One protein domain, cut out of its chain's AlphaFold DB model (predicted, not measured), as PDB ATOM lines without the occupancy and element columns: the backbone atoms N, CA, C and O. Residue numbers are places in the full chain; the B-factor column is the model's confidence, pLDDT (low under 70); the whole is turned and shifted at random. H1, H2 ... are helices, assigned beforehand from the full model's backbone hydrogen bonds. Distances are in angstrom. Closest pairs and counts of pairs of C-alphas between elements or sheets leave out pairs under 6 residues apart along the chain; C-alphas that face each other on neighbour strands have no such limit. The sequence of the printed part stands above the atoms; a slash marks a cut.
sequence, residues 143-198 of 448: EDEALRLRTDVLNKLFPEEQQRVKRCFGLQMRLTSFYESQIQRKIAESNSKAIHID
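This is residues 143 to 198 of the 448 residues of an uncharacterized protein of Streblomastix strix (UniProt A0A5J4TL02). The long helix H3 runs out as an arm from a loose, open frame, in which H1 slants past H3's first half and H2 folds back at the far end from the arm's tip. Residues 188 to 198 of H3 stick out, as do residues 167 to 172. The printed part has 56 residues with three named helices, in the order H1, H2, H3, and is all helix. It is loose, with a radius of gyration of the C-alphas of 13.2 A, and spans 43 by 20 by 17 A.

H3, residues 177 to 198, is 30.9 A long and ends at C-alpha 198 (101.185, 101.904, 160.778). H1, residues 143 to 156, is 19.7 A long and begins at C-alpha 143 (109.716, 98.346, 141.006). H2 covers residues 159 to 168.

H3 and H1 only just touch, with 3 pairs of C-alphas within 8 A, through residue 183 and residues 146 to 150 alone; their closest C-alphas, of Ile 183 and Leu 149, are 7.0 A apart. They run opposite ways at a steep tilt of 53 degrees. H1 and H2 are close but not clearly touching, the closest C-alphas, of Leu 154 and Gln 162, being 6.5 A apart. H2 and H3 are apart. O i to N i+4 pairs are within hydrogen-bond range throughout H1 and H2, and in 17 of 18 in H3.

The C-alphas farthest apart, of Arg 167 and Asp 198, are 42.9 A apart. The printed part has no cut and no long link. Residues 168 to 174 and 194 to 198 have pLDDT under 70.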
ATOM      1  N   GLU A 143     109.285  98.883 142.294       72.62
ATOM      2  CA  GLU A 143     109.716  98.346 141.006       72.62
ATOM      3  C   GLU A 143     110.188  96.896 141.108       72.62
ATOM      4  O   GLU A 143     109.737  96.073 140.311       72.62
ATOM      5  N   ASP A 144     110.996  96.546 142.112       77.31
ATOM      6  CA  ASP A 144     111.462  95.163 142.294       77.31
ATOM      7  C   ASP A 144     110.304  94.241 142.690       77.31
ATOM      8  O   ASP A 144     110.183  93.119 142.191       77.31
ATOM      9  N   GLU A 145     109.388  94.726 143.531       82.00
ATOM     10  CA  GLU A 145     108.226  93.947 143.947       82.00
ATOM     11  C   GLU A 145     107.167  93.844 142.839       82.00
ATOM     12  O   GLU A 145     106.573  92.781 142.643       82.00
ATOM     13  N   ALA A 146     106.990  94.891 142.032       80.19
ATOM     14  CA  ALA A 146     106.154  94.876 140.839       80.19
ATOM     15  C   ALA A 146     106.747  93.970 139.759       80.19
ATOM     16  O   ALA A 146     105.996  93.244 139.110       80.19
ATOM     17  N   LEU A 147     108.068  93.954 139.569       85.50
ATOM     18  CA  LEU A 147     108.745  93.011 138.679       85.50
ATOM     19  C   LEU A 147     108.594  91.575 139.182       85.50
ATOM     20  O   LEU A 147     108.259  90.696 138.387       85.50
ATOM     21  N   ARG A 148     108.745  91.334 140.490       90.12
ATOM     22  CA  ARG A 148     108.496  90.020 141.101       90.12
ATOM     23  C   ARG A 148     107.052  89.573 140.879       90.12
ATOM     24  O   ARG A 148     106.829  88.474 140.383       90.12
ATOM     25  N   LEU A 149     106.073  90.438 141.152       87.25
ATOM     26  CA  LEU A 149     104.650  90.166 140.917       87.25
ATOM     27  C   LEU A 149     104.338  89.943 139.433       87.25
ATOM     28  O   LEU A 149     103.549  89.060 139.105       87.25
ATOM     29  N   ARG A 150     104.964  90.702 138.524       84.94
ATOM     30  CA  ARG A 150     104.841  90.499 137.072       84.94
ATOM     31  C   ARG A 150     105.363  89.125 136.669       84.94
ATOM     32  O   ARG A 150     104.672  88.415 135.943       84.94
ATOM     33  N   THR A 151     106.528  88.724 137.168       88.56
ATOM     34  CA  THR A 151     107.091  87.390 136.927       88.56
ATOM     35  C   THR A 151     106.192  86.291 137.501       88.56
ATOM     36  O   THR A 151     105.916  85.312 136.812       88.56
ATOM     37  N   ASP A 152     105.650  86.470 138.706       90.94
ATOM     38  CA  ASP A 152     104.729  85.508 139.324       90.94
ATOM     39  C   ASP A 152     103.415  85.359 138.553       90.94
ATOM     40  O   ASP A 152     102.898  84.250 138.416       90.94
ATOM     41  N   VAL A 153     102.857  86.461 138.043       89.25
ATOM     42  CA  VAL A 153     101.661  86.423 137.191       89.25
ATOM     43  C   VAL A 153     101.972  85.697 135.886       89.25
ATOM     44  O   VAL A 153     101.206  84.820 135.501       89.25
ATOM     45  N   LEU A 154     103.110  85.985 135.247       86.81
ATOM     46  CA  LEU A 154     103.532  85.302 134.020       86.81
ATOM     47  C   LEU A 154     103.715  83.800 134.224       86.81
ATOM     48  O   LEU A 154     103.248  83.023 133.399       86.81
ATOM     49  N   ASN A 155     104.327  83.391 135.336       90.62
ATOM     50  CA  ASN A 155     104.522  81.983 135.675       90.62
ATOM     51  C   ASN A 155     103.200  81.236 135.925       90.62
ATOM     52  O   ASN A 155     103.166  80.014 135.803       90.62
ATOM     53  N   LYS A 156     102.113  81.953 136.249       94.06
ATOM     54  CA  LYS A 156     100.763  81.391 136.427       94.06
ATOM     55  C   LYS A 156      99.945  81.308 135.137       94.06
ATOM     56  O   LYS A 156      98.920  80.634 135.139       94.06
ATOM     57  N   LEU A 157     100.366  81.977 134.060       90.06
ATOM     58  CA  LEU A 157      99.696  81.882 132.759       90.06
ATOM     59  C   LEU A 157      99.937  80.518 132.116       90.06
ATOM     60  O   LEU A 157     101.000  79.920 132.296       90.06
ATOM     61  N   PHE A 158      98.985  80.062 131.301       90.88
ATOM     62  CA  PHE A 158      99.170  78.842 130.520       90.88
ATOM     63  C   PHE A 158     100.341  79.001 129.531       90.88
ATOM     64  O   PHE A 158     100.552  80.101 129.011       90.88
ATOM     65  N   PRO A 159     101.092  77.926 129.207       89.31
ATOM     66  CA  PRO A 159     102.266  78.000 128.325       89.31
ATOM     67  C   PRO A 159     101.996  78.684 126.976       89.31
ATOM     68  O   PRO A 159     102.861  79.362 126.420       89.31
ATOM     69  N   GLU A 160     100.774  78.548 126.467       89.00
ATOM     70  CA  GLU A 160     100.331  79.131 125.202       89.00
ATOM     71  C   GLU A 160     100.086  80.646 125.303       89.00
ATOM     72  O   GLU A 160     100.433  81.406 124.397       89.00
ATOM     73  N   GLU A 161      99.591  81.119 126.447       85.94
ATOM     74  CA  GLU A 161      99.465  82.544 126.758       85.94
ATOM     75  C   GLU A 161     100.828  83.167 127.057       85.94
ATOM     76  O   GLU A 161     101.124  84.255 126.565       85.94
ATOM     77  N   GLN A 162     101.708  82.450 127.765       87.94
ATOM     78  CA  GLN A 162     103.095  82.875 127.964       87.94
ATOM     79  C   GLN A 162     103.819  83.048 126.626       87.94
ATOM     80  O   GLN A 162     104.562  84.014 126.451       87.94
ATOM     81  N   GLN A 163     103.599  82.147 125.660       84.31
ATOM     82  CA  GLN A 163     104.151  82.293 124.313       84.31
ATOM     83  C   GLN A 163     103.554  83.485 123.568       84.31
ATOM     84  O   GLN A 163     104.305  84.202 122.912       84.31
ATOM     85  N   ARG A 164     102.248  83.752 123.681       84.25
ATOM     86  CA  ARG A 164     101.631  84.949 123.081       84.25
ATOM     87  C   ARG A 164     102.198  86.237 123.676       84.25
ATOM     88  O   ARG A 164     102.523  87.156 122.931       84.25
ATOM     89  N   VAL A 165     102.408  86.276 124.992       79.12
ATOM     90  CA  VAL A 165     103.047  87.409 125.676       79.12
ATOM     91  C   VAL A 165     104.526  87.536 125.276       79.12
ATOM     92  O   VAL A 165     104.991  88.627 124.978       79.12
ATOM     93  N   LYS A 166     105.279  86.440 125.147       80.25
ATOM     94  CA  LYS A 166     106.677  86.500 124.671       80.25
ATOM     95  C   LYS A 166     106.805  86.898 123.198       80.25
ATOM     96  O   LYS A 166     107.796  87.509 122.819       80.25
ATOM     97  N   ARG A 167     105.830  86.538 122.355       81.25
ATOM     98  CA  ARG A 167     105.880  86.751 120.897       81.25
ATOM     99  C   ARG A 167     105.447  88.155 120.476       81.25
ATOM    100  O   ARG A 167     105.863  88.607 119.415       81.25
ATOM    101  N   CYS A 168     104.641  88.835 121.292       68.56
ATOM    102  CA  CYS A 168     104.089  90.153 120.968       68.56
ATOM    103  C   CYS A 168     104.802  91.329 121.652       68.56
ATOM    104  O   CYS A 168     104.515  92.473 121.308       68.56
ATOM    105  N   PHE A 169     105.722  91.087 122.589       58.06
ATOM    106  CA  PHE A 169     106.325  92.157 123.381       58.06
ATOM    107  C   PHE A 169     107.856  92.137 123.287       58.06
ATOM    108  O   PHE A 169     108.523  91.258 123.826       58.06
ATOM    109  N   GLY A 170     108.419  93.149 122.617       62.72
ATOM    110  CA  GLY A 170     109.790  93.596 122.894       62.72
ATOM    111  C   GLY A 170     109.906  94.089 124.343       62.72
ATOM    112  O   GLY A 170     108.883  94.226 125.005       62.72
ATOM    113  N   LEU A 171     111.134  94.357 124.817       54.03
ATOM    114  CA  LEU A 171     111.579  94.585 126.218       54.03
ATOM    115  C   LEU A 171     110.632  95.328 127.196       54.03
ATOM    116  O   LEU A 171     110.809  95.223 128.406       54.03
ATOM    117  N   GLN A 172     109.624  96.048 126.716       58.34
ATOM    118  CA  GLN A 172     108.588  96.692 127.506       58.34
ATOM    119  C   GLN A 172     107.293  95.856 127.497       58.34
ATOM    120  O   GLN A 172     106.426  96.011 126.634       58.34
ATOM    121  N   MET A 173     107.150  94.957 128.476       59.75
ATOM    122  CA  MET A 173     105.922  94.180 128.682       59.75
ATOM    123  C   MET A 173     104.754  95.094 129.079       59.75
ATOM    124  O   MET A 173     104.524  95.353 130.260       59.75
ATOM    125  N   ARG A 174     103.989  95.576 128.096       65.75
ATOM    126  CA  ARG A 174     102.651  96.126 128.334       65.75
ATOM    127  C   ARG A 174     101.698  94.959 128.560       65.75
ATOM    128  O   ARG A 174     101.184  94.369 127.616       65.75
ATOM    129  N   LEU A 175     101.499  94.596 129.823       70.25
ATOM    130  CA  LEU A 175     100.437  93.669 130.201       70.25
ATOM    131  C   LEU A 175      99.094  94.208 129.697       70.25
ATOM    132  O   LEU A 175      98.871  95.417 129.678       70.25
ATOM    133  N   THR A 176      98.198  93.320 129.268       75.19
ATOM    134  CA  THR A 176      96.826  93.734 128.967       75.19
ATOM    135  C   THR A 176      96.208  94.352 130.225       75.19
ATOM    136  O   THR A 176      96.508  93.925 131.344       75.19
ATOM    137  N   SER A 177      95.343  95.354 130.054       77.88
ATOM    138  CA  SER A 177      94.728  96.127 131.150       77.88
ATOM    139  C   SER A 177      94.101  95.254 132.247       77.88
ATOM    140  O   SER A 177      94.096  95.624 133.421       77.88
ATOM    141  N   PHE A 178      93.633  94.055 131.883       76.56
ATOM    142  CA  PHE A 178      93.147  93.036 132.812       76.56
ATOM    143  C   PHE A 178      94.204  92.607 133.845       76.56
ATOM    144  O   PHE A 178      93.932  92.608 135.046       76.56
ATOM    145  N   TYR A 179      95.419  92.270 133.405       77.19
ATOM    146  CA  TYR A 179      96.499  91.847 134.302       77.19
ATOM    147  C   TYR A 179      97.101  93.020 135.072       77.19
ATOM    148  O   TYR A 179      97.462  92.862 136.236       77.19
ATOM    149  N   GLU A 180      97.154  94.203 134.462       77.62
ATOM    150  CA  GLU A 180      97.574  95.425 135.152       77.62
ATOM    151  C   GLU A 180      96.643  95.744 136.331       77.62
ATOM    152  O   GLU A 180      97.113  95.974 137.445       77.62
ATOM    153  N   SER A 181      95.329  95.597 136.132       81.19
ATOM    154  CA  SER A 181      94.327  95.743 137.195       81.19
ATOM    155  C   SER A 181      94.496  94.703 138.310       81.19
ATOM    156  O   SER A 181      94.308  95.014 139.485       81.19
ATOM    157  N   GLN A 182      94.876  93.462 137.977       81.50
ATOM    158  CA  GLN A 182      95.144  92.431 138.988       81.50
ATOM    159  C   GLN A 182      96.396  92.731 139.821       81.50
ATOM    160  O   GLN A 182      96.390  92.515 141.033       81.50
ATOM    161  N   ILE A 183      97.455  93.243 139.189       78.50
ATOM    162  CA  ILE A 183      98.680  93.654 139.885       78.50
ATOM    163  C   ILE A 183      98.384  94.843 140.798       78.50
ATOM    164  O   ILE A 183      98.719  94.796 141.978       78.50
ATOM    165  N   GLN A 184      97.688  95.864 140.293       84.94
ATOM    166  CA  GLN A 184      97.289  97.026 141.089       84.94
ATOM    167  C   GLN A 184      96.398  96.635 142.273       84.94
ATOM    168  O   GLN A 184      96.629  97.107 143.382       84.94
ATOM    169  N   ARG A 185      95.438  95.716 142.081       88.12
ATOM    170  CA  ARG A 185      94.599  95.197 143.173       88.12
ATOM    171  C   ARG A 185      95.433  94.515 144.260       88.12
ATOM    172  O   ARG A 185      95.198  94.768 145.435       88.12
ATOM    173  N   LYS A 186      96.415  93.688 143.884       85.25
ATOM    174  CA  LYS A 186      97.313  93.033 144.851       85.25
ATOM    175  C   LYS A 186      98.214  94.017 145.592       85.25
ATOM    176  O   LYS A 186      98.412  93.849 146.790       85.25
ATOM    177  N   ILE A 187      98.732  95.038 144.905       79.25
ATOM    178  CA  ILE A 187      99.514  96.112 145.535       79.25
ATOM    179  C   ILE A 187      98.636  96.873 146.536       79.25
ATOM    180  O   ILE A 187      99.037  97.061 147.679       79.25
ATOM    181  N   ALA A 188      97.410  97.239 146.152       83.00
ATOM    182  CA  ALA A 188      96.468  97.923 147.037       83.00
ATOM    183  C   ALA A 188      96.086  97.077 148.267       83.00
ATOM    184  O   ALA A 188      96.011  97.609 149.370       83.00
ATOM    185  N   GLU A 189      95.895  95.765 148.099       83.62
ATOM    186  CA  GLU A 189      95.623  94.837 149.205       83.62
ATOM    187  C   GLU A 189      96.831  94.665 150.146       83.62
ATOM    188  O   GLU A 189      96.666  94.525 151.357       83.62
ATOM    189  N   SER A 190      98.055  94.681 149.611       73.88
ATOM    190  CA  SER A 190      99.275  94.678 150.429       73.88
ATOM    191  C   SER A 190      99.402  95.981 151.223       73.88
ATOM    192  O   SER A 190      99.649  95.967 152.429       73.88
ATOM    193  N   ASN A 191      99.135  97.112 150.570       76.25
ATOM    194  CA  ASN A 191      99.217  98.431 151.187       76.25
ATOM    195  C   ASN A 191      98.153  98.629 152.273       76.25
ATOM    196  O   ASN A 191      98.459  99.205 153.310       76.25
ATOM    197  N   SER A 192      96.929  98.117 152.101       79.62
ATOM    198  CA  SER A 192      95.907  98.194 153.154       79.62
ATOM    199  C   SER A 192      96.285  97.386 154.400       79.62
ATOM    200  O   SER A 192      95.995  97.813 155.517       79.62
ATOM    201  N   LYS A 193      97.000  96.264 154.232       71.94
ATOM    202  CA  LYS A 193      97.569  95.487 155.347       71.94
ATOM    203  C   LYS A 193      98.737  96.214 156.020       71.94
ATOM    204  O   LYS A 193      98.843  96.158 157.240       71.94
ATOM    205  N   ALA A 194      99.574  96.921 155.258       61.28
ATOM    206  CA  ALA A 194     100.671  97.727 155.803       61.28
ATOM    207  C   ALA A 194     100.167  98.957 156.584       61.28
ATOM    208  O   ALA A 194     100.638  99.215 157.686       61.28
ATOM    209  N   ILE A 195      99.150  99.661 156.072       65.94
ATOM    210  CA  ILE A 195      98.524 100.817 156.744       65.94
ATOM    211  C   ILE A 195      97.882 100.405 158.079       65.94
ATOM    212  O   ILE A 195      97.922 101.161 159.045       65.94
ATOM    213  N   HIS A 196      97.338  99.186 158.175       41.91
ATOM    214  CA  HIS A 196      96.826  98.652 159.441       41.91
ATOM    215  C   HIS A 196      97.926  98.481 160.505       41.91
ATOM    216  O   HIS A 196      97.634  98.567 161.691       41.91
ATOM    217  N   ILE A 197      99.179  98.252 160.102       49.03
ATOM    218  CA  ILE A 197     100.322  98.150 161.024       49.03
ATOM    219  C   ILE A 197     100.793  99.548 161.452       49.03
ATOM    220  O   ILE A 197     101.107  99.750 162.625       49.03
ATOM    221  N   ASP A 198     100.767 100.516 160.536       44.59
ATOM    222  CA  ASP A 198     101.185 101.904 160.778       44.59
ATOM    223  C   ASP A 198     100.206 102.663 161.698       44.59
ATOM    224  O   ASP A 198     100.615 103.428 162.564       44.59
TER     225      ASP A 198